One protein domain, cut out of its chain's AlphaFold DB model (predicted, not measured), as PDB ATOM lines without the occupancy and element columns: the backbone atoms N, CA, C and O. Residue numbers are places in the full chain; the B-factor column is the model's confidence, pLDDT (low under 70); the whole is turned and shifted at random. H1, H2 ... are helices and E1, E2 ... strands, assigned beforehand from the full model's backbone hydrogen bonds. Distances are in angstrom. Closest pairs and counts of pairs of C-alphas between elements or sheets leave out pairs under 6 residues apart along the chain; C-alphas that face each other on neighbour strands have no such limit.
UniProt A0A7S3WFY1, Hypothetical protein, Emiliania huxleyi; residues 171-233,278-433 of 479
ATOM      1  N   LYS A 171     147.427  64.142 360.217       79.69
ATOM      2  CA  LYS A 171     147.987  62.903 359.680       79.69
ATOM      3  C   LYS A 171     147.064  61.759 360.085       79.69
ATOM      4  O   LYS A 171     146.785  61.573 361.269       79.69
ATOM      5  N   VAL A 172     146.603  60.998 359.104       76.50
ATOM      6  CA  VAL A 172     145.749  59.841 359.336       76.50
ATOM      7  C   VAL A 172     146.578  58.766 360.041       76.50
ATOM      8  O   VAL A 172     147.569  58.275 359.492       76.50
ATOM      9  N   GLU A 173     146.189  58.400 361.267       74.00
ATOM     10  CA  GLU A 173     146.770  57.240 361.949       74.00
ATOM     11  C   GLU A 173     146.520  55.986 361.103       74.00
ATOM     12  O   GLU A 173     145.419  55.780 360.600       74.00
ATOM     13  N   HIS A 174     147.538  55.146 360.941       64.75
ATOM     14  CA  HIS A 174     147.465  53.872 360.228       64.75
ATOM     15  C   HIS A 174     148.106  52.768 361.074       64.75
ATOM     16  O   HIS A 174     148.884  53.039 361.988       64.75
ATOM     17  N   ASP A 175     147.708  51.519 360.831       65.31
ATOM     18  CA  ASP A 175     148.249  50.357 361.534       65.31
ATOM     19  C   ASP A 175     149.463  49.777 360.796       65.31
ATOM     20  O   ASP A 175     149.918  50.293 359.774       65.31
ATOM     21  N   ALA A 176     149.954  48.644 361.301       65.06
ATOM     22  CA  ALA A 176     151.059  47.909 360.701       65.06
ATOM     23  C   ALA A 176     150.825  47.536 359.222       65.06
ATOM     24  O   ALA A 176     151.793  47.280 358.513       65.06
ATOM     25  N   THR A 177     149.574  47.496 358.745       65.31
ATOM     26  CA  THR A 177     149.244  47.250 357.335       65.31
ATOM     27  C   THR A 177     149.530  48.486 356.486       65.31
ATOM     28  O   THR A 177     150.111  48.354 355.415       65.31
ATOM     29  N   GLY A 178     149.179  49.683 356.966       66.50
ATOM     30  CA  GLY A 178     149.533  50.940 356.294       66.50
ATOM     31  C   GLY A 178     151.046  51.162 356.252       66.50
ATOM     32  O   GLY A 178     151.591  51.468 355.192       66.50
ATOM     33  N   ASP A 179     151.739  50.889 357.364       75.06
ATOM     34  CA  ASP A 179     153.209  50.916 357.413       75.06
ATOM     35  C   ASP A 179     153.824  49.921 356.419       75.06
ATOM     36  O   ASP A 179     154.817  50.217 355.752       75.06
ATOM     37  N   LEU A 180     153.236  48.725 356.304       72.56
ATOM     38  CA  LEU A 180     153.690  47.709 355.363       72.56
ATOM     39  C   LEU A 180     153.525  48.177 353.914       72.56
ATOM     40  O   LEU A 180     154.474  48.039 353.153       72.56
ATOM     41  N   LEU A 181     152.382  48.759 353.539       70.88
ATOM     42  CA  LEU A 181     152.166  49.278 352.180       70.88
ATOM     43  C   LEU A 181     153.159  50.391 351.833       70.88
ATOM     44  O   LEU A 181     153.739  50.390 350.748       70.88
ATOM     45  N   LEU A 182     153.419  51.293 352.782       75.81
ATOM     46  CA  LEU A 182     154.384  52.370 352.597       75.81
ATOM     47  C   LEU A 182     155.818  51.840 352.422       75.81
ATOM     48  O   LEU A 182     156.599  52.385 351.643       75.81
ATOM     49  N   ASN A 183     156.169  50.755 353.117       77.25
ATOM     50  CA  ASN A 183     157.465  50.093 352.963       77.25
ATOM     51  C   ASN A 183     157.543  49.248 351.682       77.25
ATOM     52  O   ASN A 183     158.580  49.241 351.022       77.25
ATOM     53  N   MET A 184     156.454  48.592 351.274       71.12
ATOM     54  CA  MET A 184     156.387  47.830 350.021       71.12
ATOM     55  C   MET A 184     156.620  48.728 348.805       71.12
ATOM     56  O   MET A 184     157.440  48.378 347.957       71.12
ATOM     57  N   ALA A 185     156.026  49.927 348.793       68.38
ATOM     58  CA  ALA A 185     156.266  50.934 347.756       68.38
ATOM     59  C   ALA A 185     157.755  51.333 347.625       68.38
ATOM     60  O   ALA A 185     158.187  51.828 346.581       68.38
ATOM     61  N   LYS A 186     158.571  51.101 348.665       73.06
ATOM     62  CA  LYS A 186     160.022  51.354 348.665       73.06
ATOM     63  C   LYS A 186     160.850  50.130 348.271       73.06
ATOM     64  O   LYS A 186     161.880  50.283 347.614       73.06
ATOM     65  N   GLU A 187     160.447  48.928 348.681       66.62
ATOM     66  CA  GLU A 187     161.308  47.731 348.679       66.62
ATOM     67  C   GLU A 187     161.314  46.910 347.370       66.62
ATOM     68  O   GLU A 187     162.020  45.907 347.270       66.62
ATOM     69  N   GLY A 188     160.630  47.347 346.311       54.28
ATOM     70  CA  GLY A 188     160.538  46.587 345.054       54.28
ATOM     71  C   GLY A 188     161.737  46.661 344.094       54.28
ATOM     72  O   GLY A 188     161.812  45.865 343.154       54.28
ATOM     73  N   HIS A 189     162.679  47.603 344.248       51.84
ATOM     74  CA  HIS A 189     163.604  47.916 343.148       51.84
ATOM     75  C   HIS A 189     165.029  48.287 343.581       51.84
ATOM     76  O   HIS A 189     165.310  49.398 344.021       51.84
ATOM     77  N   SER A 190     165.978  47.375 343.341       48.59
ATOM     78  CA  SER A 190     167.407  47.671 343.450       48.59
ATOM     79  C   SER A 190     167.809  48.778 342.461       48.59
ATOM     80  O   SER A 190     167.664  48.602 341.251       48.59
ATOM     81  N   ALA A 191     168.361  49.879 342.978       53.00
ATOM     82  CA  ALA A 191     169.047  50.948 342.237       53.00
ATOM     83  C   ALA A 191     168.208  51.826 341.279       53.00
ATOM     84  O   ALA A 191     168.773  52.411 340.353       53.00
ATOM     85  N   LYS A 192     166.892  51.974 341.490       63.38
ATOM     86  CA  LYS A 192     166.117  53.043 340.829       63.38
ATOM     87  C   LYS A 192     166.108  54.313 341.681       63.38
ATOM     88  O   LYS A 192     166.042  54.234 342.905       63.38
ATOM     89  N   GLU A 193     166.199  55.469 341.024       82.31
ATOM     90  CA  GLU A 193     166.074  56.785 341.658       82.31
ATOM     91  C   GLU A 193     164.700  56.891 342.332       82.31
ATOM     92  O   GLU A 193     163.667  56.693 341.691       82.31
ATOM     93  N   LEU A 194     164.701  57.130 343.643       85.44
ATOM     94  CA  LEU A 194     163.483  57.301 344.424       85.44
ATOM     95  C   LEU A 194     162.867  58.665 344.117       85.44
ATOM     96  O   LEU A 194     163.565  59.678 344.133       85.44
ATOM     97  N   LYS A 195     161.556  58.681 343.872       90.50
ATOM     98  CA  LYS A 195     160.786  59.889 343.590       90.50
ATOM     99  C   LYS A 195     159.790  60.151 344.704       90.50
ATOM    100  O   LYS A 195     159.227  59.208 345.253       90.50
ATOM    101  N   LYS A 196     159.559  61.419 345.028       90.44
ATOM    102  CA  LYS A 196     158.494  61.829 345.944       90.44
ATOM    103  C   LYS A 196     157.218  62.045 345.140       90.44
ATOM    104  O   LYS A 196     157.237  62.772 344.154       90.44
ATOM    105  N   TRP A 197     156.121  61.440 345.573       92.12
ATOM    106  CA  TRP A 197     154.808  61.536 344.948       92.12
ATOM    107  C   TRP A 197     153.823  62.215 345.895       92.12
ATOM    108  O   TRP A 197     153.791  61.896 347.086       92.12
ATOM    109  N   ALA A 198     153.022  63.132 345.354       93.12
ATOM    110  CA  ALA A 198     151.842  63.673 346.016       93.12
ATOM    111  C   ALA A 198     150.606  63.181 345.271       93.12
ATOM    112  O   ALA A 198     150.437  63.472 344.086       93.12
ATOM    113  N   CYS A 199     149.773  62.411 345.959       92.69
ATOM    114  CA  CYS A 199     148.571  61.821 345.404       92.69
ATOM    115  C   CYS A 199     147.337  62.478 346.009       92.69
ATOM    116  O   CYS A 199     147.100  62.354 347.208       92.69
ATOM    117  N   VAL A 200     146.547  63.157 345.185       93.38
ATOM    118  CA  VAL A 200     145.239  63.682 345.573       93.38
ATOM    119  C   VAL A 200     144.235  62.555 345.401       93.38
ATOM    120  O   VAL A 200     143.962  62.115 344.284       93.38
ATOM    121  N   MET A 201     143.743  62.042 346.524       90.88
ATOM    122  CA  MET A 201     142.871  60.876 346.543       90.88
ATOM    123  C   MET A 201     141.431  61.310 346.316       90.88
ATOM    124  O   MET A 201     140.873  61.073 345.254       90.88
ATOM    125  N   SER A 202     140.846  61.999 347.289       92.06
ATOM    126  CA  SER A 202     139.439  62.390 347.261       92.06
ATOM    127  C   SER A 202     139.204  63.685 348.017       92.06
ATOM    128  O   SER A 202     140.051  64.112 348.801       92.06
ATOM    129  N   ALA A 203     138.045  64.295 347.801       92.69
ATOM    130  CA  ALA A 203     137.513  65.320 348.687       92.69
ATOM    131  C   ALA A 203     136.151  64.898 349.231       92.69
ATOM    132  O   ALA A 203     135.481  64.037 348.660       92.69
ATOM    133  N   LYS A 204     135.739  65.503 350.343       90.50
ATOM    134  CA  LYS A 204     134.401  65.334 350.914       90.50
ATOM    135  C   LYS A 204     133.856  66.653 351.403       90.50
ATOM    136  O   LYS A 204     134.617  67.483 351.882       90.50
ATOM    137  N   GLY A 205     132.536  66.804 351.350       86.56
ATOM    138  CA  GLY A 205     131.870  68.007 351.844       86.56
ATOM    139  C   GLY A 205     132.139  69.236 350.982       86.56
ATOM    140  O   GLY A 205     132.131  70.343 351.512       86.56
ATOM    141  N   LEU A 206     132.385  69.041 349.680       86.62
ATOM    142  CA  LEU A 206     132.374  70.148 348.727       86.62
ATOM    143  C   LEU A 206     130.969  70.765 348.664       86.62
ATOM    144  O   LEU A 206     129.987  70.146 349.083       86.62
ATOM    145  N   VAL A 207     130.879  71.993 348.163       80.38
ATOM    146  CA  VAL A 207     129.623  72.742 348.041       80.38
ATOM    147  C   VAL A 207     129.090  72.666 346.617       80.38
ATOM    148  O   VAL A 207     129.855  72.585 345.666       80.38
ATOM    149  N   GLU A 208     127.763  72.676 346.490       79.00
ATOM    150  CA  GLU A 208     127.058  72.839 345.218       79.00
ATOM    151  C   GLU A 208     127.317  74.247 344.662       79.00
ATOM    152  O   GLU A 208     126.858  75.235 345.244       79.00
ATOM    153  N   THR A 209     128.053  74.335 343.557       72.06
ATOM    154  CA  THR A 209     128.441  75.600 342.905       72.06
ATOM    155  C   THR A 209     127.835  75.763 341.509       72.06
ATOM    156  O   THR A 209     127.493  76.883 341.130       72.06
ATOM    157  N   ASP A 210     127.510  74.663 340.822       65.75
ATOM    158  CA  ASP A 210     126.792  74.677 339.544       65.75
ATOM    159  C   ASP A 210     125.333  75.165 339.695       65.75
ATOM    160  O   ASP A 210     124.382  74.391 339.910       65.75
ATOM    161  N   PHE A 211     125.107  76.471 339.517       54.09
ATOM    162  CA  PHE A 211     123.762  77.040 339.415       54.09
ATOM    163  C   PHE A 211     123.369  77.299 337.959       54.09
ATOM    164  O   PHE A 211     123.820  78.252 337.330       54.09
ATOM    165  N   PHE A 212     122.426  76.506 337.434       51.91
ATOM    166  CA  PHE A 212     121.812  76.749 336.126       51.91
ATOM    167  C   PHE A 212     120.528  77.595 336.263       51.91
ATOM    168  O   PHE A 212     119.455  77.043 336.555       51.91
ATOM    169  N   PRO A 213     120.543  78.905 335.927       42.78
ATOM    170  CA  PRO A 213     119.410  79.801 336.184       42.78
ATOM    171  C   PRO A 213     118.152  79.456 335.375       42.78
ATOM    172  O   PRO A 213     117.064  79.946 335.662       42.78
ATOM    173  N   ARG A 214     118.279  78.630 334.325       39.78
ATOM    174  CA  ARG A 214     117.168  78.271 333.427       39.78
ATOM    175  C   ARG A 214     116.392  77.024 333.838       39.78
ATOM    176  O   ARG A 214     115.311  76.813 333.297       39.78
ATOM    177  N   VAL A 215     116.929  76.198 334.736       38.00
ATOM    178  CA  VAL A 215     116.296  74.925 335.130       38.00
ATOM    179  C   VAL A 215     116.001  74.822 336.623       38.00
ATOM    180  O   VAL A 215     115.224  73.951 336.996       38.00
ATOM    181  N   GLY A 216     116.535  75.719 337.462       36.03
ATOM    182  CA  GLY A 216     116.220  75.744 338.897       36.03
ATOM    183  C   GLY A 216     116.659  74.480 339.641       36.03
ATOM    184  O   GLY A 216     116.048  74.112 340.640       36.03
ATOM    185  N   VAL A 217     117.684  73.797 339.129       48.72
ATOM    186  CA  VAL A 217     118.276  72.605 339.738       48.72
ATOM    187  C   VAL A 217     119.720  72.951 340.063       48.72
ATOM    188  O   VAL A 217     120.487  73.240 339.144       48.72
ATOM    189  N   PHE A 218     120.055  72.952 341.352       54.62
ATOM    190  CA  PHE A 218     121.442  72.949 341.804       54.62
ATOM    191  C   PHE A 218     122.076  71.635 341.365       54.62
ATOM    192  O   PHE A 218     121.467  70.568 341.520       54.62
ATOM    193  N   LYS A 219     123.255  71.721 340.762       71.62
ATOM    194  CA  LYS A 219     124.091  70.554 340.520       71.62
ATOM    195  C   LYS A 219     125.289  70.594 341.457       71.62
ATOM    196  O   LYS A 219     125.669  71.635 341.987       71.62
ATOM    197  N   ASN A 220     125.832  69.412 341.691       84.69
ATOM    198  CA  ASN A 220     127.094  69.264 342.393       84.69
ATOM    199  C   ASN A 220     128.227  69.800 341.493       84.69
ATOM    200  O   ASN A 220     128.043  69.792 340.278       84.69
ATOM    201  N   PRO A 221     129.386  70.178 342.054       84.88
ATOM    202  CA  PRO A 221     130.502  70.694 341.272       84.88
ATOM    203  C   PRO A 221     131.095  69.634 340.334       84.88
ATOM    204  O   PRO A 221     131.120  68.434 340.646       84.88
ATOM    205  N   ASP A 222     131.644  70.112 339.225       88.00
ATOM    206  CA  ASP A 222     132.564  69.450 338.314       88.00
ATOM    207  C   ASP A 222     134.013  69.674 338.803       88.00
ATOM    208  O   ASP A 222     134.813  70.420 338.237       88.00
ATOM    209  N   ALA A 223     134.366  69.019 339.912       91.19
ATOM    210  CA  ALA A 223     135.553  69.371 340.682       91.19
ATOM    211  C   ALA A 223     136.881  68.813 340.123       91.19
ATOM    212  O   ALA A 223     136.986  67.643 339.726       91.19
ATOM    213  N   TRP A 224     137.948  69.609 340.207       93.19
ATOM    214  CA  TRP A 224     139.335  69.206 339.938       93.19
ATOM    215  C   TRP A 224     140.326  69.920 340.864       93.19
ATOM    216  O   TRP A 224     140.000  70.926 341.490       93.19
ATOM    217  N   VAL A 225     141.540  69.378 340.987       93.38
ATOM    218  CA  VAL A 225     142.581  69.902 341.880       93.38
ATOM    219  C   VAL A 225     143.852  70.205 341.107       93.38
ATOM    220  O   VAL A 225     144.362  69.368 340.361       93.38
ATOM    221  N   LYS A 226     144.406  71.388 341.343       90.69
ATOM    222  CA  LYS A 226     145.727  71.807 340.895       90.69
ATOM    223  C   LYS A 226     146.724  71.675 342.043       90.69
ATOM    224  O   LYS A 226     146.509  72.192 343.134       90.69
ATOM    225  N   ILE A 227     147.832  70.990 341.789       89.94
ATOM    226  CA  ILE A 227     148.956  70.835 342.708       89.94
ATOM    227  C   ILE A 227     150.095  71.718 342.220       89.94
ATOM    228  O   ILE A 227     150.570  71.569 341.090       89.94
ATOM    229  N   GLY A 228     150.556  72.608 343.089       84.56
ATOM    230  CA  GLY A 228     151.644  73.520 342.780       84.56
ATOM    231  C   GLY A 228     152.629  73.700 343.926       84.56
ATOM    232  O   GLY A 228     152.353  73.429 345.097       84.56
ATOM    233  N   THR A 229     153.794  74.216 343.553       77.25
ATOM    234  CA  THR A 229     154.788  74.802 344.454       77.25
ATOM    235  C   THR A 229     155.138  76.171 343.881       77.25
ATOM    236  O   THR A 229     155.521  76.253 342.710       77.25
ATOM    237  N   ARG A 230     154.945  77.263 344.627       60.72
ATOM    238  CA  ARG A 230     155.267  78.607 344.122       60.72
ATOM    239  C   ARG A 230     156.576  79.122 344.725       60.72
ATOM    240  O   ARG A 230     156.617  79.502 345.894       60.72
ATOM    241  N   LYS A 231     157.600  79.281 343.877       50.56
ATOM    242  CA  LYS A 231     158.779  80.107 344.171       50.56
ATOM    243  C   LYS A 231     158.421  81.576 344.000       50.56
ATOM    244  O   LYS A 231     158.364  82.076 342.877       50.56
ATOM    245  N   LYS A 232     158.318  82.321 345.099       41.84
ATOM    246  CA  LYS A 232     158.679  83.745 345.090       41.84
ATOM    247  C   LYS A 232     159.054  84.216 346.488       41.84
ATOM    248  O   LYS A 232     158.455  83.832 347.482       41.84
ATOM    249  N   LYS A 233     160.118  85.019 346.531       35.16
ATOM    250  CA  LYS A 233     160.714  85.620 347.726       35.16
ATOM    251  C   LYS A 233     159.642  86.158 348.688       35.16
ATOM    252  O   LYS A 233     159.089  87.224 348.431       35.16
ATOM    253  N   GLU A 278     157.509  76.171 338.675       52.47
ATOM    254  CA  GLU A 278     158.534  75.177 338.313       52.47
ATOM    255  C   GLU A 278     157.970  73.738 338.296       52.47
ATOM    256  O   GLU A 278     158.598  72.822 337.762       52.47
ATOM    257  N   MET A 279     156.768  73.546 338.857       58.03
ATOM    258  CA  MET A 279     156.000  72.308 338.855       58.03
ATOM    259  C   MET A 279     154.498  72.607 338.998       58.03
ATOM    260  O   MET A 279     154.062  73.111 340.033       58.03
ATOM    261  N   GLU A 280     153.713  72.252 337.980       70.69
ATOM    262  CA  GLU A 280     152.249  72.204 338.040       70.69
ATOM    263  C   GLU A 280     151.769  70.834 337.578       70.69
ATOM    264  O   GLU A 280     152.210  70.309 336.554       70.69
ATOM    265  N   CYS A 281     150.865  70.247 338.352       86.06
ATOM    266  CA  CYS A 281     150.169  69.019 338.010       86.06
ATOM    267  C   CYS A 281     148.694  69.202 338.361       86.06
ATOM    268  O   CYS A 281     148.386  69.847 339.358       86.06
ATOM    269  N   ALA A 282     147.783  68.671 337.555       89.75
ATOM    270  CA  ALA A 282     146.351  68.821 337.774       89.75
ATOM    271  C   ALA A 282     145.653  67.473 337.629       89.75
ATOM    272  O   ALA A 282     146.028  66.655 336.786       89.75
ATOM    273  N   THR A 283     144.636  67.249 338.455       90.75
ATOM    274  CA  THR A 283     143.781  66.072 338.340       90.75
ATOM    275  C   THR A 283     142.865  66.188 337.126       90.75
ATOM    276  O   THR A 283     142.673  67.261 336.557       90.75
ATOM    277  N   ILE A 284     142.235  65.074 336.757       85.44
ATOM    278  CA  ILE A 284     141.065  65.114 335.876       85.44
ATOM    279  C   ILE A 284     139.885  65.800 336.578       85.44
ATOM    280  O   ILE A 284     139.854  65.899 337.807       85.44
ATOM    281  N   VAL A 285     138.893  66.195 335.788       89.19
ATOM    282  CA  VAL A 285     137.625  66.743 336.273       89.19
ATOM    283  C   VAL A 285     136.676  65.603 336.627       89.19
ATOM    284  O   VAL A 285     136.513  64.645 335.865       89.19
ATOM    285  N   LYS A 286     136.068  65.686 337.810       87.69
ATOM    286  CA  LYS A 286     135.044  64.751 338.277       87.69
ATOM    287  C   LYS A 286     133.703  65.449 338.308       87.69
ATOM    288  O   LYS A 286     133.461  66.294 339.157       87.69
ATOM    289  N   GLN A 287     132.846  65.048 337.378       86.31
ATOM    290  CA  GLN A 287     131.592  65.738 337.144       86.31
ATOM    291  C   GLN A 287     130.542  65.451 338.216       86.31
ATOM    292  O   GLN A 287     130.362  64.300 338.629       86.31
ATOM    293  N   ASN A 288     129.799  66.490 338.583       84.12
ATOM    294  CA  ASN A 288     128.581  66.452 339.374       84.12
ATOM    295  C   ASN A 288     128.694  65.593 340.649       84.12
ATOM    296  O   ASN A 288     127.834  64.747 340.935       84.12
ATOM    297  N   THR A 289     129.719  65.843 341.469       86.44
ATOM    298  CA  THR A 289     129.917  65.127 342.738       86.44
ATOM    299  C   THR A 289     130.453  66.015 343.862       86.44
ATOM    300  O   THR A 289     131.384  66.786 343.680       86.44
ATOM    301  N   LEU A 290     129.890  65.866 345.068       88.31
ATOM    302  CA  LEU A 290     130.386  66.527 346.289       88.31
ATOM    303  C   LEU A 290     131.492  65.723 346.993       88.31
ATOM    304  O   LEU A 290     132.070  66.174 347.988       88.31
ATOM    305  N   THR A 291     131.751  64.508 346.505       90.00
ATOM    306  CA  THR A 291     132.736  63.569 347.051       90.00
ATOM    307  C   THR A 291     133.585  62.967 345.923       90.00
ATOM    308  O   THR A 291     133.494  61.763 345.657       90.00
ATOM    309  N   PRO A 292     134.335  63.789 345.166       91.19
ATOM    310  CA  PRO A 292     135.153  63.303 344.059       91.19
ATOM    311  C   PRO A 292     136.285  62.399 344.559       91.19
ATOM    312  O   PRO A 292     136.910  62.684 345.579       91.19
ATOM    313  N   ASP A 293     136.582  61.340 343.805       90.06
ATOM    314  CA  ASP A 293     137.780  60.502 343.954       90.06
ATOM    315  C   ASP A 293     138.629  60.626 342.688       90.06
ATOM    316  O   ASP A 293     138.342  60.020 341.653       90.06
ATOM    317  N   TRP A 294     139.651  61.470 342.747       90.44
ATOM    318  CA  TRP A 294     140.570  61.674 341.634       90.44
ATOM    319  C   TRP A 294     141.630  60.585 341.560       90.44
ATOM    320  O   TRP A 294     142.080  60.274 340.458       90.44
ATOM    321  N   SER A 295     142.032  60.037 342.714       88.44
ATOM    322  CA  SER A 295     143.094  59.038 342.845       88.44
ATOM    323  C   SER A 295     144.305  59.332 341.956       88.44
ATOM    324  O   SER A 295     144.818  58.442 341.292       88.44
ATOM    325  N   HIS A 296     144.755  60.588 341.923       90.62
ATOM    326  CA  HIS A 296     145.726  61.089 340.951       90.62
ATOM    327  C   HIS A 296     147.058  61.426 341.622       90.62
ATOM    328  O   HIS A 296     147.068  62.127 342.630       90.62
ATOM    329  N   CYS A 297     148.183  60.977 341.058       91.25
ATOM    330  CA  CYS A 297     149.518  61.166 341.635       91.25
ATOM    331  C   CYS A 297     150.442  61.990 340.742       91.25
ATOM    332  O   CYS A 297     150.604  61.702 339.558       91.25
ATOM    333  N   CYS A 298     151.152  62.928 341.363       91.06
ATOM    334  CA  CYS A 298     152.111  63.807 340.712       91.06
ATOM    335  C   CYS A 298     153.523  63.579 341.267       91.06
ATOM    336  O   CYS A 298     153.704  63.441 342.479       91.06
ATOM    337  N   ASP A 299     154.526  63.544 340.384       91.25
ATOM    338  CA  ASP A 299     155.942  63.489 340.767       91.25
ATOM    339  C   ASP A 299     156.366  64.859 341.299       91.25
ATOM    340  O   ASP A 299     156.572  65.806 340.537       91.25
ATOM    341  N   VAL A 300     156.501  64.951 342.619       89.81
ATOM    342  CA  VAL A 300     156.863  66.170 343.337       89.81
ATOM    343  C   VAL A 300     158.314  66.181 343.817       89.81
ATOM    344  O   VAL A 300     158.692  66.974 344.676       89.81
ATOM    345  N   THR A 301     159.172  65.330 343.248       87.81
ATOM    346  CA  THR A 301     160.578  65.187 343.672       87.81
ATOM    347  C   THR A 301     161.370  66.492 343.574       87.81
ATOM    348  O   THR A 301     162.251  66.750 344.390       87.81
ATOM    349  N   LYS A 302     161.062  67.326 342.574       83.50
ATOM    350  CA  LYS A 302     161.754  68.601 342.318       83.50
ATOM    351  C   LYS A 302     161.152  69.799 343.059       83.50
ATOM    352  O   LYS A 302     161.603  70.918 342.835       83.50
ATOM    353  N   ALA A 303     160.149  69.581 343.908       79.62
ATOM    354  CA  ALA A 303     159.526  70.636 344.693       79.62
ATOM    355  C   ALA A 303     160.573  71.315 345.585       79.62
ATOM    356  O   ALA A 303     161.103  70.706 346.514       79.62
ATOM    357  N   ALA A 304     160.898  72.567 345.272       69.50
ATOM    358  CA  ALA A 304     161.925  73.331 345.977       69.50
ATOM    359  C   ALA A 304     161.353  74.203 347.108       69.50
ATOM    360  O   ALA A 304     162.113  74.687 347.948       69.50
ATOM    361  N   ASP A 305     160.038  74.418 347.118       77.50
ATOM    362  CA  ASP A 305     159.361  75.306 348.062       77.50
ATOM    363  C   ASP A 305     159.035  74.608 349.390       77.50
ATOM    364  O   ASP A 305     158.972  73.378 349.448       77.50
ATOM    365  N   PRO A 306     158.818  75.364 350.482       78.50
ATOM    366  CA  PRO A 306     158.514  74.786 351.791       78.50
ATOM    367  C   PRO A 306     157.111  74.172 351.893       78.50
ATOM    368  O   PRO A 306     156.845  73.448 352.853       78.50
ATOM    369  N   TYR A 307     156.225  74.424 350.923       83.19
ATOM    370  CA  TYR A 307     154.835  73.968 350.945       83.19
ATOM    371  C   TYR A 307     154.355  73.450 349.582       83.19
ATOM    372  O   TYR A 307     154.697  74.007 348.540       83.19
ATOM    373  N   PHE A 308     153.528  72.407 349.621       87.50
ATOM    374  CA  PHE A 308     152.628  71.997 348.546       87.50
ATOM    375  C   PHE A 308     151.300  72.727 348.703       87.50
ATOM    376  O   PHE A 308     150.742  72.726 349.801       87.50
ATOM    377  N   ILE A 309     150.791  73.307 347.620       88.00
ATOM    378  CA  ILE A 309     149.477  73.953 347.578       88.00
ATOM    379  C   ILE A 309     148.568  73.112 346.681       88.00
ATOM    380  O   ILE A 309     148.953  72.773 345.561       88.00
ATOM    381  N   PHE A 310     147.389  72.770 347.194       91.00
ATOM    382  CA  PHE A 310     146.346  72.020 346.500       91.00
ATOM    383  C   PHE A 310     145.141  72.939 346.313       91.00
ATOM    384  O   PHE A 310     144.365  73.118 347.245       91.00
ATOM    385  N   GLU A 311     145.013  73.546 345.140       87.81
ATOM    386  CA  GLU A 311     143.912  74.449 344.787       87.81
ATOM    387  C   GLU A 311     142.774  73.618 344.176       87.81
ATOM    388  O   GLU A 311     142.996  72.866 343.230       87.81
ATOM    389  N   VAL A 312     141.569  73.718 344.728       89.50
ATOM    390  CA  VAL A 312     140.376  72.985 344.296       89.50
ATOM    391  C   VAL A 312     139.490  73.933 343.497       89.50
ATOM    392  O   VAL A 312     139.214  75.050 343.936       89.50
ATOM    393  N   TYR A 313     139.025  73.474 342.343       89.06
ATOM    394  CA  TYR A 313     138.205  74.241 341.415       89.06
ATOM    395  C   TYR A 313     136.980  73.446 340.982       89.06
ATOM    396  O   TYR A 313     136.997  72.218 341.016       89.06
ATOM    397  N   ASP A 314     135.962  74.165 340.533       87.69
ATOM    398  CA  ASP A 314     134.793  73.679 339.817       87.69
ATOM    399  C   ASP A 314     134.879  74.121 338.346       87.69
ATOM    400  O   ASP A 314     135.170  75.285 338.052       87.69
ATOM    401  N   GLU A 315     134.744  73.177 337.414       83.25
ATOM    402  CA  GLU A 315     134.883  73.436 335.980       83.25
ATOM    403  C   GLU A 315     133.561  73.879 335.342       83.25
ATOM    404  O   GLU A 315     132.728  73.073 334.932       83.25
ATOM    405  N   ASP A 316     133.437  75.182 335.115       76.12
ATOM    406  CA  ASP A 316     132.285  75.774 334.443       76.12
ATOM    407  C   ASP A 316     132.482  75.847 332.921       76.12
ATOM    408  O   ASP A 316     133.062  76.785 332.352       76.12
ATOM    409  N   THR A 317     131.920  74.875 332.199       57.09
ATOM    410  CA  THR A 317     132.075  74.803 330.733       57.09
ATOM    411  C   THR A 317     131.401  75.962 329.987       57.09
ATOM    412  O   THR A 317     131.734  76.230 328.831       57.09
ATOM    413  N   ILE A 318     130.423  76.639 330.602       50.38
ATOM    414  CA  ILE A 318     129.599  77.655 329.928       50.38
ATOM    415  C   ILE A 318     130.117  79.089 330.105       50.38
ATOM    416  O   ILE A 318     129.789  79.947 329.279       50.38
ATOM    417  N   TYR A 319     130.949  79.344 331.120       53.75
ATOM    418  CA  TYR A 319     131.500  80.675 331.397       53.75
ATOM    419  C   TYR A 319     133.019  80.781 331.212       53.75
ATOM    420  O   TYR A 319     133.526  81.899 331.234       53.75
ATOM    421  N   LEU A 320     133.725  79.672 330.930       55.66
ATOM    422  CA  LEU A 320     135.188  79.623 330.734       55.66
ATOM    423  C   LEU A 320     135.998  80.150 331.935       55.66
ATOM    424  O   LEU A 320     137.198  80.393 331.814       55.66
ATOM    425  N   VAL A 321     135.347  80.340 333.080       62.72
ATOM    426  CA  VAL A 321     135.957  80.753 334.340       62.72
ATOM    427  C   VAL A 321     135.649  79.639 335.315       62.72
ATOM    428  O   VAL A 321     134.482  79.378 335.565       62.72
ATOM    429  N   ASN A 322     136.686  78.972 335.811       74.88
ATOM    430  CA  ASN A 322     136.526  77.929 336.814       74.88
ATOM    431  C   ASN A 322     136.293  78.574 338.179       74.88
ATOM    432  O   ASN A 322     137.048  79.469 338.577       74.88
ATOM    433  N   ASP A 323     135.294  78.088 338.898       78.88
ATOM    434  CA  ASP A 323     134.970  78.558 340.235       78.88
ATOM    435  C   ASP A 323     135.997  78.011 341.231       78.88
ATOM    436  O   ASP A 323     136.258  76.813 341.312       78.88
ATOM    437  N   TYR A 324     136.639  78.892 341.995       80.06
ATOM    438  CA  TYR A 324     137.619  78.484 342.999       80.06
ATOM    439  C   TYR A 324     136.908  77.994 344.264       80.06
ATOM    440  O   TYR A 324     136.260  78.772 344.966       80.06
ATOM    441  N   LEU A 325     137.050  76.702 344.573       80.38
ATOM    442  CA  LEU A 325     136.400  76.079 345.724       80.38
ATOM    443  C   LEU A 325     137.177  76.293 347.031       80.38
ATOM    444  O   LEU A 325     136.580  76.362 348.109       80.38
ATOM    445  N   GLY A 326     138.498  76.443 346.936       81.44
ATOM    446  CA  GLY A 326     139.405  76.698 348.055       81.44
ATOM    447  C   GLY A 326     140.759  76.026 347.853       81.44
ATOM    448  O   GLY A 326     141.034  75.468 346.794       81.44
ATOM    449  N   ALA A 327     141.612  76.046 348.873       86.19
ATOM    450  CA  ALA A 327     142.894  75.362 348.852       86.19
ATOM    451  C   ALA A 327     143.235  74.689 350.179       86.19
ATOM    452  O   ALA A 327     142.839  75.121 351.262       86.19
ATOM    453  N   ALA A 328     144.041  73.643 350.070       87.56
ATOM    454  CA  ALA A 328     144.711  72.992 351.180       87.56
ATOM    455  C   ALA A 328     146.228  73.144 351.026       87.56
ATOM    456  O   ALA A 328     146.752  73.217 349.913       87.56
ATOM    457  N   VAL A 329     146.959  73.170 352.142       86.50
ATOM    458  CA  VAL A 329     148.423  73.279 352.123       86.50
ATOM    459  C   VAL A 329     149.058  72.215 353.000       86.50
ATOM    460  O   VAL A 329     148.576  71.906 354.089       86.50
ATOM    461  N   LEU A 330     150.182  71.675 352.533       85.94
ATOM    462  CA  LEU A 330     150.968  70.679 353.250       85.94
ATOM    463  C   LEU A 330     152.458  71.029 353.165       85.94
ATOM    464  O   LEU A 330     152.966  71.202 352.059       85.94
ATOM    465  N   PRO A 331     153.203  71.112 354.283       85.38
ATOM    466  CA  PRO A 331     154.645  71.334 354.228       85.38
ATOM    467  C   PRO A 331     155.355  70.278 353.377       85.38
ATOM    468  O   PRO A 331     155.075  69.083 353.503       85.38
ATOM    469  N   THR A 332     156.324  70.677 352.552       83.88
ATOM    470  CA  THR A 332     157.114  69.734 351.742       83.88
ATOM    471  C   THR A 332     158.025  68.852 352.589       83.88
ATOM    472  O   THR A 332     158.387  67.756 352.158       83.88
ATOM    473  N   ALA A 333     158.334  69.281 353.816       82.31
ATOM    474  CA  ALA A 333     159.043  68.505 354.830       82.31
ATOM    475  C   ALA A 333     158.152  67.509 355.597       82.31
ATOM    476  O   ALA A 333     158.668  66.787 356.447       82.31
ATOM    477  N   SER A 334     156.842  67.465 355.324       84.69
ATOM    478  CA  SER A 334     155.933  66.509 355.962       84.69
ATOM    479  C   SER A 334     156.380  65.069 355.722       84.69
ATOM    480  O   SER A 334     156.841  64.718 354.626       84.69
ATOM    481  N   ASP A 335     156.205  64.246 356.756       88.19
ATOM    482  CA  ASP A 335     156.459  62.812 356.700       88.19
ATOM    483  C   ASP A 335     155.598  62.147 355.623       88.19
ATOM    484  O   ASP A 335     154.535  62.633 355.235       88.19
ATOM    485  N   GLU A 336     156.016  60.973 355.178       88.56
ATOM    486  CA  GLU A 336     155.170  60.142 354.331       88.56
ATOM    487  C   GLU A 336     153.926  59.658 355.088       88.56
ATOM    488  O   GLU A 336     153.951  59.447 356.310       88.56
ATOM    489  N   GLY A 337     152.829  59.497 354.356       87.44
ATOM    490  CA  GLY A 337     151.544  59.054 354.878       87.44
ATOM    491  C   GLY A 337     150.357  59.755 354.223       87.44
ATOM    492  O   GLY A 337     150.514  60.605 353.348       87.44
ATOM    493  N   GLN A 338     149.164  59.368 354.671       90.62
ATOM    494  CA  GLN A 338     147.899  59.970 354.266       90.62
ATOM    495  C   GLN A 338     147.528  61.108 355.222       90.62
ATOM    496  O   GLN A 338     147.710  61.005 356.439       90.62
ATOM    497  N   TYR A 339     147.009  62.186 354.656       91.31
ATOM    498  CA  TYR A 339     146.652  63.422 355.327       91.31
ATOM    499  C   TYR A 339     145.222  63.791 354.967       91.31
ATOM    500  O   TYR A 339     144.844  63.745 353.798       91.31
ATOM    501  N   GLU A 340     144.455  64.189 355.973       91.69
ATOM    502  CA  GLU A 340     143.185  64.874 355.776       91.69
ATOM    503  C   GLU A 340     143.415  66.364 356.038       91.69
ATOM    504  O   GLU A 340     143.830  66.768 357.129       91.69
ATOM    505  N   LEU A 341     143.241  67.165 354.989       89.81
ATOM    506  CA  LEU A 341     143.517  68.595 354.975       89.81
ATOM    507  C   LEU A 341     142.203  69.357 354.860       89.81
ATOM    508  O   LEU A 341     141.365  69.020 354.031       89.81
ATOM    509  N   GLU A 342     142.024  70.395 355.664       86.75
ATOM    510  CA  GLU A 342     140.869  71.282 355.529       86.75
ATOM    511  C   GLU A 342     141.033  72.158 354.281       86.75
ATOM    512  O   GLU A 342     142.124  72.665 354.001       86.75
ATOM    513  N   ILE A 343     139.949  72.310 353.519       84.00
ATOM    514  CA  ILE A 343     139.903  73.219 352.373       84.00
ATOM    515  C   ILE A 343     139.539  74.609 352.899       84.00
ATOM    516  O   ILE A 343     138.512  74.783 353.553       84.00
ATOM    517  N   THR A 344     140.389  75.595 352.619       77.88
ATOM    518  CA  THR A 344     140.292  76.963 353.155       77.88
ATOM    519  C   THR A 344     140.493  78.024 352.068       77.88
ATOM    520  O   THR A 344     141.007  77.734 350.990       77.88
ATOM    521  N   GLY A 345     140.088  79.267 352.324       56.94
ATOM    522  CA  GLY A 345     140.305  80.426 351.451       56.94
ATOM    523  C   GLY A 345     139.355  80.539 350.252       56.94
ATOM    524  O   GLY A 345     139.489  81.481 349.473       56.94
ATOM    525  N   GLY A 346     138.423  79.597 350.094       65.38
ATOM    526  CA  GLY A 346     137.349  79.627 349.096       65.38
ATOM    527  C   GLY A 346     135.987  79.617 349.782       65.38
ATOM    528  O   GLY A 346     135.655  80.534 350.524       65.38
ATOM    529  N   TYR A 347     135.210  78.550 349.596       63.94
ATOM    530  CA  TYR A 347     133.955  78.368 350.337       63.94
ATOM    531  C   TYR A 347     134.163  77.857 351.776       63.94
ATOM    532  O   TYR A 347     133.181  77.713 352.499       63.94
ATOM    533  N   ASP A 348     135.413  77.601 352.194       61.44
ATOM    534  CA  ASP A 348     135.804  77.086 353.523       61.44
ATOM    535  C   ASP A 348     135.043  75.810 353.926       61.44
ATOM    536  O   ASP A 348     134.590  75.634 355.060       61.44
ATOM    537  N   VAL A 349     134.862  74.916 352.955       68.12
ATOM    538  CA  VAL A 349     134.052  73.704 353.084       68.12
ATOM    539  C   VAL A 349     134.777  72.492 352.533       68.12
ATOM    540  O   VAL A 349     135.308  72.488 351.423       68.12
ATOM    541  N   GLY A 350     134.726  71.433 353.331       85.00
ATOM    542  CA  GLY A 350     135.191  70.116 352.953       85.00
ATOM    543  C   GLY A 350     136.621  69.804 353.373       85.00
ATOM    544  O   GLY A 350     137.369  70.637 353.889       85.00
ATOM    545  N   THR A 351     136.979  68.544 353.175       91.25
ATOM    546  CA  THR A 351     138.315  68.023 353.443       91.25
ATOM    547  C   THR A 351     138.889  67.393 352.189       91.25
ATOM    548  O   THR A 351     138.171  66.784 351.396       91.25
ATOM    549  N   LEU A 352     140.197  67.550 352.011       92.44
ATOM    550  CA  LEU A 352     140.987  66.955 350.950       92.44
ATOM    551  C   LEU A 352     141.853  65.836 351.528       92.44
ATOM    552  O   LEU A 352     142.600  66.034 352.484       92.44
ATOM    553  N   ASN A 353     141.777  64.662 350.921       92.75
ATOM    554  CA  ASN A 353     142.564  63.498 351.284       92.75
ATOM    555  C   ASN A 353     143.777  63.383 350.353       92.75
ATOM    556  O   ASN A 353     143.632  63.208 349.140       92.75
ATOM    557  N   VAL A 354     144.973  63.501 350.928       93.19
ATOM    558  CA  VAL A 354     146.244  63.533 350.199       93.19
ATOM    559  C   VAL A 354     147.201  62.485 350.749       93.19
ATOM    560  O   VAL A 354     147.427  62.405 351.952       93.19
ATOM    561  N   LEU A 355     147.839  61.726 349.865       91.50
ATOM    562  CA  LEU A 355     148.891  60.771 350.197       91.50
ATOM    563  C   LEU A 355     150.257  61.290 349.728       91.50
ATOM    564  O   LEU A 355     150.456  61.561 348.545       91.50
ATOM    565  N   LEU A 356     151.215  61.383 350.652       92.06
ATOM    566  CA  LEU A 356     152.629  61.618 350.353       92.06
ATOM    567  C   LEU A 356     153.425  60.323 350.493       92.06
ATOM    568  O   LEU A 356     153.432  59.713 351.563       92.06
ATOM    569  N   VAL A 357     154.157  59.935 349.451       91.69
ATOM    570  CA  VAL A 357     154.982  58.716 349.467       91.69
ATOM    571  C   VAL A 357     156.235  58.873 348.615       91.69
ATOM    572  O   VAL A 357     156.203  59.504 347.561       91.69
ATOM    573  N   THR A 358     157.348  58.285 349.054       90.12
ATOM    574  CA  THR A 358     158.557  58.169 348.235       90.12
ATOM    575  C   THR A 358     158.637  56.770 347.637       90.12
ATOM    576  O   THR A 358     158.761  55.790 348.367       90.12
ATOM    577  N   ALA A 359     158.596  56.675 346.310       87.56
ATOM    578  CA  ALA A 359     158.597  55.419 345.569       87.56
ATOM    579  C   ALA A 359     159.308  55.583 344.209       87.56
ATOM    580  O   ALA A 359     159.319  56.675 343.635       87.56
ATOM    581  N   PRO A 360     159.918  54.525 343.648       84.25
ATOM    582  CA  PRO A 360     160.610  54.588 342.355       84.25
ATOM    583  C   PRO A 360     159.656  54.696 341.149       84.25
ATOM    584  O   PRO A 360     160.097  54.984 340.037       84.25
ATOM    585  N   GLN A 361     158.366  54.428 341.352       86.06
ATOM    586  CA  GLN A 361     157.280  54.507 340.371       86.06
ATOM    587  C   GLN A 361     156.060  55.160 341.035       86.06
ATOM    588  O   GLN A 361     156.044  55.243 342.267       86.06
ATOM    589  N   PRO A 362     155.047  55.604 340.263       86.31
ATOM    590  CA  PRO A 362     153.776  56.014 340.843       86.31
ATOM    591  C   PRO A 362     153.245  54.921 341.784       86.31
ATOM    592  O   PRO A 362     153.224  53.751 341.395       86.31
ATOM    593  N   PRO A 363     152.822  55.273 343.009       88.12
ATOM    594  CA  PRO A 363     152.375  54.299 344.008       88.12
ATOM    595  C   PRO A 363     151.052  53.620 343.619       88.12
ATOM    596  O   PRO A 363     150.723  52.556 344.136       88.12
ATOM    597  N   VAL A 364     150.312  54.226 342.691       89.12
ATOM    598  CA  VAL A 364     149.084  53.701 342.099       89.12
ATOM    599  C   VAL A 364     149.278  53.680 340.582       89.12
ATOM    600  O   VAL A 364     149.772  54.640 339.991       89.12
ATOM    601  N   MET A 365     148.919  52.570 339.953       87.75
ATOM    602  CA  MET A 365     149.028  52.301 338.523       87.75
ATOM    603  C   MET A 365     147.634  52.076 337.927       87.75
ATOM    604  O   MET A 365     146.703  51.716 338.642       87.75
ATOM    605  N   ASN A 366     147.494  52.294 336.614       87.75
ATOM    606  CA  ASN A 366     146.254  52.061 335.856       87.75
ATOM    607  C   ASN A 366     145.004  52.741 336.455       87.75
ATOM    608  O   ASN A 366     143.910  52.193 336.393       87.75
ATOM    609  N   MET A 367     145.163  53.924 337.059       85.06
ATOM    610  CA  MET A 367     144.076  54.664 337.715       85.06
ATOM    611  C   MET A 367     142.867  54.835 336.788       85.06
ATOM    612  O   MET A 367     143.022  55.252 335.643       85.06
ATOM    613  N   GLY A 368     141.666  54.547 337.293       83.56
ATOM    614  CA  GLY A 368     140.419  54.658 336.528       83.56
ATOM    615  C   GLY A 368     140.148  53.516 335.535       83.56
ATOM    616  O   GLY A 368     139.002  53.352 335.115       83.56
ATOM    617  N   GLU A 369     141.151  52.701 335.197       86.56
ATOM    618  CA  GLU A 369     141.008  51.571 334.268       86.56
ATOM    619  C   GLU A 369     140.281  50.390 334.914       86.56
ATOM    620  O   GLU A 369     140.415  50.159 336.119       86.56
ATOM    621  N   ASP A 370     139.555  49.611 334.101       88.06
ATOM    622  CA  ASP A 370     138.877  48.395 334.566       88.06
ATOM    623  C   ASP A 370     139.895  47.358 335.058       88.06
ATOM    624  O   ASP A 370     140.707  46.822 334.301       88.06
ATOM    625  N   CYS A 371     139.837  47.074 336.354       94.19
ATOM    626  CA  CYS A 371     140.785  46.215 337.048       94.19
ATOM    627  C   CYS A 371     140.220  44.835 337.391       94.19
ATOM    628  O   CYS A 371     140.961  43.988 337.893       94.19
ATOM    629  N   TRP A 372     138.932  44.574 337.133       93.06
ATOM    630  CA  TRP A 372     138.245  43.402 337.678       93.06
ATOM    631  C   TRP A 372     138.928  42.089 337.290       93.06
ATOM    632  O   TRP A 372     139.261  41.273 338.151       93.06
ATOM    633  N   GLU A 373     139.178  41.874 335.999       94.00
ATOM    634  CA  GLU A 373     139.823  40.643 335.524       94.00
ATOM    635  C   GLU A 373     141.301  40.578 335.927       94.00
ATOM    636  O   GLU A 373     141.772  39.532 336.381       94.00
ATOM    637  N   ALA A 374     142.016  41.701 335.826       94.56
ATOM    638  CA  ALA A 374     143.440  41.782 336.136       94.56
ATOM    639  C   ALA A 374     143.742  41.516 337.621       94.56
ATOM    640  O   ALA A 374     144.763  40.915 337.950       94.56
ATOM    641  N   CYS A 375     142.817  41.885 338.510       94.94
ATOM    642  CA  CYS A 375     142.895  41.650 339.951       94.94
ATOM    643  C   CYS A 375     142.271  40.313 340.390       94.94
ATOM    644  O   CYS A 375     142.113  40.046 341.583       94.94
ATOM    645  N   GLY A 376     141.929  39.433 339.440       94.06
ATOM    646  CA  GLY A 376     141.416  38.095 339.733       94.06
ATOM    647  C   GLY A 376     139.975  38.081 340.246       94.06
ATOM    648  O   GLY A 376     139.624  37.214 341.052       94.06
ATOM    649  N   SER A 377     139.158  39.024 339.775       93.69
ATOM    650  CA  SER A 377     137.732  39.173 340.085       93.69
ATOM    651  C   SER A 377     137.452  39.404 341.569       93.69
ATOM    652  O   SER A 377     136.643  38.695 342.181       93.69
ATOM    653  N   LYS A 378     138.181  40.353 342.166       91.06
ATOM    654  CA  LYS A 378     138.078  40.707 343.585       91.06
ATOM    655  C   LYS A 378     138.261  42.201 343.806       91.06
ATOM    656  O   LYS A 378     139.114  42.822 343.183       91.06
ATOM    657  N   ASP A 379     137.506  42.716 344.768       90.44
ATOM    658  CA  ASP A 379     137.671  44.058 345.307       90.44
ATOM    659  C   ASP A 379     138.861  44.170 346.262       90.44
ATOM    660  O   ASP A 379     139.192  43.232 346.998       90.44
ATOM    661  N   GLY A 380     139.401  45.381 346.345       92.31
ATOM    662  CA  GLY A 380     140.417  45.769 347.311       92.31
ATOM    663  C   GLY A 380     141.832  45.758 346.746       92.31
ATOM    664  O   GLY A 380     142.029  45.862 345.538       92.31
ATOM    665  N   LEU A 381     142.826  45.695 347.634       92.44
ATOM    666  CA  LEU A 381     144.246  45.835 347.287       92.44
ATOM    667  C   LEU A 381     144.662  44.942 346.109       92.44
ATOM    668  O   LEU A 381     144.475  43.724 346.135       92.44
ATOM    669  N   CYS A 382     145.277  45.562 345.103       93.50
ATOM    670  CA  CYS A 382     145.707  44.891 343.884       93.50
ATOM    671  C   CYS A 382     147.094  45.393 343.439       93.50
ATOM    672  O   CYS A 382     147.198  46.104 342.437       93.50
ATOM    673  N   PRO A 383     148.171  45.011 344.157       91.44
ATOM    674  CA  PRO A 383     149.523  45.518 343.907       91.44
ATOM    675  C   PRO A 383     150.043  45.210 342.498       91.44
ATOM    676  O   PRO A 383     150.732  46.023 341.892       91.44
ATOM    677  N   GLU A 384     149.646  44.064 341.943       91.12
ATOM    678  CA  GLU A 384     150.119  43.586 340.640       91.12
ATOM    679  C   GLU A 384     149.593  44.406 339.449       91.12
ATOM    680  O   GLU A 384     150.252  44.466 338.412       91.12
ATOM    681  N   TYR A 385     148.411  45.025 339.569       93.75
ATOM    682  CA  TYR A 385     147.783  45.777 338.473       93.75
ATOM    683  C   TYR A 385     147.521  47.237 338.835       93.75
ATOM    684  O   TYR A 385     147.881  48.126 338.068       93.75
ATOM    685  N   CYS A 386     146.948  47.500 340.008       92.06
ATOM    686  CA  CYS A 386     146.681  48.855 340.479       92.06
ATOM    687  C   CYS A 386     147.879  49.489 341.206       92.06
ATOM    688  O   CYS A 386     147.804  50.652 341.584       92.06
ATOM    689  N   GLY A 387     148.992  48.770 341.385       90.75
ATOM    690  CA  GLY A 387     150.193  49.260 342.067       90.75
ATOM    691  C   GLY A 387     150.157  49.099 343.584       90.75
ATOM    692  O   GLY A 387     149.116  48.799 344.164       90.75
ATOM    693  N   ASP A 388     151.313  49.271 344.228       88.44
ATOM    694  CA  ASP A 388     151.542  48.898 345.633       88.44
ATOM    695  C   ASP A 388     150.593  49.578 346.627       88.44
ATOM    696  O   ASP A 388     150.294  49.017 347.679       88.44
ATOM    697  N   MET A 389     150.089  50.766 346.291       88.12
ATOM    698  CA  MET A 389     149.082  51.488 347.071       88.12
ATOM    699  C   MET A 389     147.751  51.619 346.325       88.12
ATOM    700  O   MET A 389     146.966  52.511 346.627       88.12
ATOM    701  N   GLY A 390     147.497  50.759 345.340       91.44
ATOM    702  CA  GLY A 390     146.268  50.732 344.562       91.44
ATOM    703  C   GLY A 390     145.300  49.636 344.995       91.44
ATOM    704  O   GLY A 390     145.684  48.512 345.336       91.44
ATOM    705  N   ALA A 391     144.013  49.955 344.930       92.75
ATOM    706  CA  ALA A 391     142.918  49.028 345.163       92.75
ATOM    707  C   ALA A 391     141.972  49.006 343.957       92.75
ATOM    708  O   ALA A 391     141.765  50.020 343.301       92.75
ATOM    709  N   CYS A 392     141.408  47.837 343.667       94.25
ATOM    710  CA  CYS A 392     140.394  47.644 342.644       94.25
ATOM    711  C   CYS A 392     139.012  47.820 343.278       94.25
ATOM    712  O   CYS A 392     138.591  46.973 344.072       94.25
ATOM    713  N   CYS A 393     138.332  48.931 342.993       92.44
ATOM    714  CA  CYS A 393     137.159  49.358 343.758       92.44
ATOM    715  C   CYS A 393     136.000  49.787 342.869       92.44
ATOM    716  O   CYS A 393     136.190  50.317 341.777       92.44
ATOM    717  N   LYS A 394     134.789  49.565 343.379       88.62
ATOM    718  CA  LYS A 394     133.524  49.956 342.766       88.62
ATOM    719  C   LYS A 394     132.616  50.558 343.833       88.62
ATOM    720  O   LYS A 394     132.562  50.040 344.949       88.62
ATOM    721  N   ASP A 395     131.886  51.616 343.495       82.94
ATOM    722  CA  ASP A 395     130.979  52.257 344.447       82.94
ATOM    723  C   ASP A 395     129.934  51.268 344.987       82.94
ATOM    724  O   ASP A 395     129.379  50.430 344.264       82.94
ATOM    725  N   GLY A 396     129.694  51.341 346.294       80.19
ATOM    726  CA  GLY A 396     128.832  50.412 347.025       80.19
ATOM    727  C   GLY A 396     129.435  49.030 347.322       80.19
ATOM    728  O   GLY A 396     128.747  48.205 347.932       80.19
ATOM    729  N   TRP A 397     130.691  48.755 346.947       83.62
ATOM    730  CA  TRP A 397     131.389  47.504 347.273       83.62
ATOM    731  C   TRP A 397     132.423  47.707 348.383       83.62
ATOM    732  O   TRP A 397     133.190  48.664 348.397       83.62
ATOM    733  N   THR A 398     132.457  46.783 349.344       76.25
ATOM    734  CA  THR A 398     133.333  46.890 350.520       76.25
ATOM    735  C   THR A 398     134.575  46.014 350.361       76.25
ATOM    736  O   THR A 398     134.643  44.919 350.929       76.25
ATOM    737  N   GLY A 399     135.541  46.489 349.576       80.50
ATOM    738  CA  GLY A 399     136.885  45.911 349.472       80.50
ATOM    739  C   GLY A 399     137.859  46.498 350.497       80.50
ATOM    740  O   GLY A 399     137.706  47.633 350.947       80.50
ATOM    741  N   GLN A 400     138.886  45.736 350.876       84.31
ATOM    742  CA  GLN A 400     139.969  46.254 351.719       84.31
ATOM    743  C   GLN A 400     140.775  47.303 350.942       84.31
ATOM    744  O   GLN A 400     141.276  47.001 349.864       84.31
ATOM    745  N   GLY A 401     140.949  48.502 351.498       84.94
ATOM    746  CA  GLY A 401     141.651  49.592 350.817       84.94
ATOM    747  C   GLY A 401     140.731  50.455 349.957       84.94
ATOM    748  O   GLY A 401     141.182  51.485 349.476       84.94
ATOM    749  N   CYS A 402     139.459  50.091 349.771       88.38
ATOM    750  CA  CYS A 402     138.554  50.922 348.984       88.38
ATOM    751  C   CYS A 402     138.119  52.171 349.757       88.38
ATOM    752  O   CYS A 402     137.779  52.061 350.944       88.38
ATOM    753  N   PRO A 403     138.111  53.349 349.107       82.38
ATOM    754  CA  PRO A 403     137.571  54.554 349.711       82.38
ATOM    755  C   PRO A 403     136.078  54.364 349.986       82.38
ATOM    756  O   PRO A 403     135.391  53.573 349.341       82.38
ATOM    757  N   ALA A 404     135.572  55.076 350.993       76.94
ATOM    758  CA  ALA A 404     134.172  54.940 351.391       76.94
ATOM    759  C   ALA A 404     133.185  55.431 350.316       76.94
ATOM    760  O   ALA A 404     132.053  54.960 350.286       76.94
ATOM    761  N   GLU A 405     133.606  56.401 349.504       76.50
ATOM    762  CA  GLU A 405     132.798  57.135 348.526       76.50
ATOM    763  C   GLU A 405     133.705  57.561 347.360       76.50
ATOM    764  O   GLU A 405     134.921  57.664 347.534       76.50
ATOM    765  N   GLY A 406     133.110  57.840 346.198       68.00
ATOM    766  CA  GLY A 406     133.782  58.481 345.060       68.00
ATOM    767  C   GLY A 406     134.326  57.536 343.982       68.00
ATOM    768  O   GLY A 406     134.598  57.995 342.873       68.00
ATOM    769  N   SER A 407     134.414  56.227 344.247       79.75
ATOM    770  CA  SER A 407     134.753  55.229 343.219       79.75
ATOM    771  C   SER A 407     133.703  55.163 342.100       79.75
ATOM    772  O   SER A 407     132.580  55.645 342.246       79.75
ATOM    773  N   ASP A 408     134.052  54.550 340.966       80.62
ATOM    774  CA  ASP A 408     133.124  54.420 339.839       80.62
ATOM    775  C   ASP A 408     131.905  53.534 340.202       80.62
ATOM    776  O   ASP A 408     132.081  52.450 340.770       80.62
ATOM    777  N   PRO A 409     130.660  53.955 339.904       81.00
ATOM    778  CA  PRO A 409     129.465  53.186 340.252       81.00
ATOM    779  C   PRO A 409     129.134  52.047 339.283       81.00
ATOM    780  O   PRO A 409     128.335  51.157 339.602       81.00
ATOM    781  N   PHE A 410     129.730  52.031 338.095       80.00
ATOM    782  CA  PHE A 410     129.393  51.100 337.028       80.00
ATOM    783  C   PHE A 410     130.397  49.950 336.923       80.00
ATOM    784  O   PHE A 410     129.961  48.800 336.773       80.00
ATOM    785  N   TRP A 411     131.696  50.197 337.093       85.88
ATOM    786  CA  TRP A 411     132.743  49.167 337.029       85.88
ATOM    787  C   TRP A 411     133.791  49.304 338.135       85.88
ATOM    788  O   TRP A 411     133.857  50.297 338.852       85.88
ATOM    789  N   HIS A 412     134.595  48.255 338.298       89.88
ATOM    790  CA  HIS A 412     135.737  48.278 339.199       89.88
ATOM    791  C   HIS A 412     136.885  49.016 338.543       89.88
ATOM    792  O   HIS A 412     137.334  48.601 337.482       89.88
ATOM    793  N   SER A 413     137.382  50.066 339.178       90.69
ATOM    794  CA  SER A 413     138.537  50.811 338.688       90.69
ATOM    795  C   SER A 413     139.660  50.859 339.711       90.69
ATOM    796  O   SER A 413     139.425  50.739 340.918       90.69
ATOM    797  N   CYS A 414     140.898  50.997 339.232       89.88
ATOM    798  CA  CYS A 414     142.023  51.223 340.130       89.88
ATOM    799  C   CYS A 414     141.918  52.611 340.771       89.88
ATOM    800  O   CYS A 414     141.870  53.626 340.072       89.88
ATOM    801  N   VAL A 415     141.943  52.639 342.101       90.50
ATOM    802  CA  VAL A 415     141.937  53.843 342.940       90.50
ATOM    803  C   VAL A 415     143.079  53.781 343.950       90.50
ATOM    804  O   VAL A 415     143.624  52.708 344.229       90.50
ATOM    805  N   ALA A 416     143.452  54.925 344.512       89.56
ATOM    806  CA  ALA A 416     144.388  54.982 345.621       89.56
ATOM    807  C   ALA A 416     143.755  54.343 346.863       89.56
ATOM    808  O   ALA A 416     142.625  54.656 347.239       89.56
ATOM    809  N   ALA A 417     144.491  53.444 347.511       88.00
ATOM    810  CA  ALA A 417     143.989  52.722 348.663       88.00
ATOM    811  C   ALA A 417     143.824  53.660 349.869       88.00
ATOM    812  O   ALA A 417     144.786  54.272 350.331       88.00
ATOM    813  N   ASP A 418     142.613  53.737 350.416       85.50
ATOM    814  CA  ASP A 418     142.321  54.513 351.619       85.50
ATOM    815  C   ASP A 418     142.836  53.772 352.856       85.50
ATOM    816  O   ASP A 418     142.265  52.760 353.280       85.50
ATOM    817  N   MET A 419     143.903  54.280 353.473       79.38
ATOM    818  CA  MET A 419     144.511  53.649 354.643       79.38
ATOM    819  C   MET A 419     143.589  53.664 355.872       79.38
ATOM    820  O   MET A 419     143.719  52.794 356.737       79.38
ATOM    821  N   THR A 420     142.584  54.550 355.932       75.75
ATOM    822  CA  THR A 420     141.552  54.479 356.985       75.75
ATOM    823  C   THR A 420     140.657  53.249 356.837       75.75
ATOM    824  O   THR A 420     140.187  52.690 357.834       75.75
ATOM    825  N   SER A 421     140.425  52.789 355.605       72.44
ATOM    826  CA  SER A 421     139.625  51.593 355.335       72.44
ATOM    827  C   SER A 421     140.360  50.320 355.774       72.44
ATOM    828  O   SER A 421     139.729  49.378 356.263       72.44
ATOM    829  N   LEU A 422     141.698  50.319 355.701       69.81
ATOM    830  CA  LEU A 422     142.548  49.212 356.148       69.81
ATOM    831  C   LEU A 422     142.424  48.990 357.660       69.81
ATOM    832  O   LEU A 422     142.236  47.855 358.096       69.81
ATOM    833  N   LEU A 423     142.383  50.076 358.441       62.50
ATOM    834  CA  LEU A 423     142.153  50.026 359.889       62.50
ATOM    835  C   LEU A 423     140.811  49.390 360.275       62.50
ATOM    836  O   LEU A 423     140.692  48.743 361.316       62.50
ATOM    837  N   ARG A 424     139.764  49.589 359.465       56.44
ATOM    838  CA  ARG A 424     138.414  49.066 359.748       56.44
ATOM    839  C   ARG A 424     138.281  47.573 359.441       56.44
ATOM    840  O   ARG A 424     137.360  46.930 359.964       56.44
ATOM    841  N   ALA A 425     139.174  47.037 358.609       51.72
ATOM    842  CA  ALA A 425     139.189  45.641 358.189       51.72
ATOM    843  C   ALA A 425     139.881  44.705 359.201       51.72
ATOM    844  O   ALA A 425     139.600  43.506 359.183       51.72
ATOM    845  N   ASP A 426     140.712  45.219 360.119       50.59
ATOM    846  CA  ASP A 426     141.367  44.409 361.157       50.59
ATOM    847  C   ASP A 426     140.387  44.019 362.298       50.59
ATOM    848  O   ASP A 426     139.872  44.881 363.030       50.59
ATOM    849  N   PRO A 427     140.141  42.711 362.538       52.00
ATOM    850  CA  PRO A 427     139.359  42.243 363.681       52.00
ATOM    851  C   PRO A 427     139.910  42.699 365.046       52.00
ATOM    852  O   PRO A 427     139.141  42.805 366.009       52.00
ATOM    853  N   LEU A 428     141.219  42.961 365.161       48.16
ATOM    854  CA  LEU A 428     141.864  43.410 366.399       48.16
ATOM    855  C   LEU A 428     141.660  44.913 366.651       48.16
ATOM    856  O   LEU A 428     141.455  45.302 367.807       48.16
ATOM    857  N   ALA A 429     141.617  45.741 365.602       46.25
ATOM    858  CA  ALA A 429     141.298  47.168 365.694       46.25
ATOM    859  C   ALA A 429     139.848  47.415 366.154       46.25
ATOM    860  O   ALA A 429     139.616  48.244 367.043       46.25
ATOM    861  N   ARG A 430     138.877  46.599 365.699       48.03
ATOM    862  CA  ARG A 430     137.482  46.621 366.207       48.03
ATOM    863  C   ARG A 430     137.377  46.439 367.721       48.03
ATOM    864  O   ARG A 430     136.449  46.951 368.341       48.03
ATOM    865  N   ARG A 431     138.320  45.718 368.338       47.00
ATOM    866  CA  ARG A 431     138.351  45.505 369.794       47.00
ATOM    867  C   ARG A 431     138.867  46.717 370.571       47.00
ATOM    868  O   ARG A 431     138.564  46.825 371.755       47.00
ATOM    869  N   ARG A 432     139.636  47.601 369.927       47.69
ATOM    870  CA  ARG A 432     140.177  48.836 370.523       47.69
ATOM    871  C   ARG A 432     139.281  50.053 370.276       47.69
ATOM    872  O   ARG A 432     139.228  50.923 371.133       47.69
ATOM    873  N   GLN A 433     138.560  50.083 369.153       43.62
ATOM    874  CA  GLN A 433     137.673  51.187 368.758       43.62
ATOM    875  C   GLN A 433     136.198  50.985 369.133       43.62
ATOM    876  O   GLN A 433     135.366  51.833 368.811       43.62
TER     877      GLN A 433
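What this domain is: This is residues 171 to 233 and 278 to 433 of the 479 residues of the protein "Hypothetical protein" of Emiliania huxleyi (UniProt A0A7S3WFY1). Two twisted four-stranded sheets, E6 E1 E10 E9 and E5 E4 E7 E8, stand face to face as a sandwich, and a loop-rich lobe, residues 360 to 418 with H2 and the hairpin E11 and E12, packs through E12 on the face of the first sheet turned away from the second. H1 stands beside the first sheet near the end of E10, while the hairpin E2 and E3 reaches away from the sandwich. The printed part has 219 residues, with four named helices and twelve named strands in the order H1, E1 to E10, H2, E11, E12, H3, H4; the sheets are antiparallel and the class is mixed, helices and strands, with under half of the residues in named elements. The whole is compact, with a radius of gyration of the C-alphas of 17.5 A, and spans 54 by 46 by 35 A.

Where its parts are: H1, residues 176 to 187, begins at C-alpha 176 (151.059, 47.909, 360.701) and measures 15.8 A. E1 is residues 195 to 204, 27.9 A; E2 210 to 212; E3 217 to 219; E4 223 to 228, 16.7 A. E5 is residues 280 to 282; E6 293 to 299, 18.7 A; E7 307 to 314, 22.9 A; E8 323 to 331, 25.2 A; E9 337 to 342, 16.2 A; E10 351 to 359, 25.1 A. H2 is residues 383 to 386, E11 390 to 393, E12 413 to 416, H3 419 to 425, and H4 429 to 432, ending at C-alpha 432 (140.177, 48.836, 370.523).

How they stand to each other: The sandwich's sheets have strands at 37 degrees to each other. N 197 and O 357 of E1 and E10 are 2.8 A apart, within hydrogen-bond range, as are N 200 and O 296 of E1 and E6, 2.8 A, N 339 and O 354 of the hairpin E9 and E10, 2.7 A, N 227 and O 281 of E4 and E5, 2.7 A, N 226 and O 311 of E4 and E7, 2.8 A, and N 310 and O 328 of the hairpin E7 and E8, 2.8 A. In the two small sheets, N 219 and O 210 of E2 and E3 are 3.0 A apart, and N 391 and O 415 of E11 and E12 2.9 A. The closest C-alphas of E6 and E12, Ser 295 and Ala 416, are 5.1 A apart; those of H2 and E12, Cys 386 and Cys 414, 5.2 A. H1 is on the sheet E6 E1 E10 E9, at the sheet's level, height 0.3 A. With residues 177 to 178 alone it only just touches H3, with 3 pairs of C-alphas within 8 A, the closest Gly 178 and Met 419 at 5.9 A. H3 and H4 are close but not clearly touching. O i to N i+4 pairs are within range in 7 of 8 cases in H1 and 2 of 3 in H3; H2 and H4 are too short for such a pair.

The domain as a whole: The farthest C-alphas, Ser 190 and Arg 214, are 59.7 A apart. Residues 234 to 277 are not printed; C-alphas 233 and 278 are 14.2 A apart. The links E10 to H2 and E11 to E12 are long. The model's mean pLDDT over the printed part is 79.0; 51 residues are under 70, among them 210 to 218 and 422 to 433.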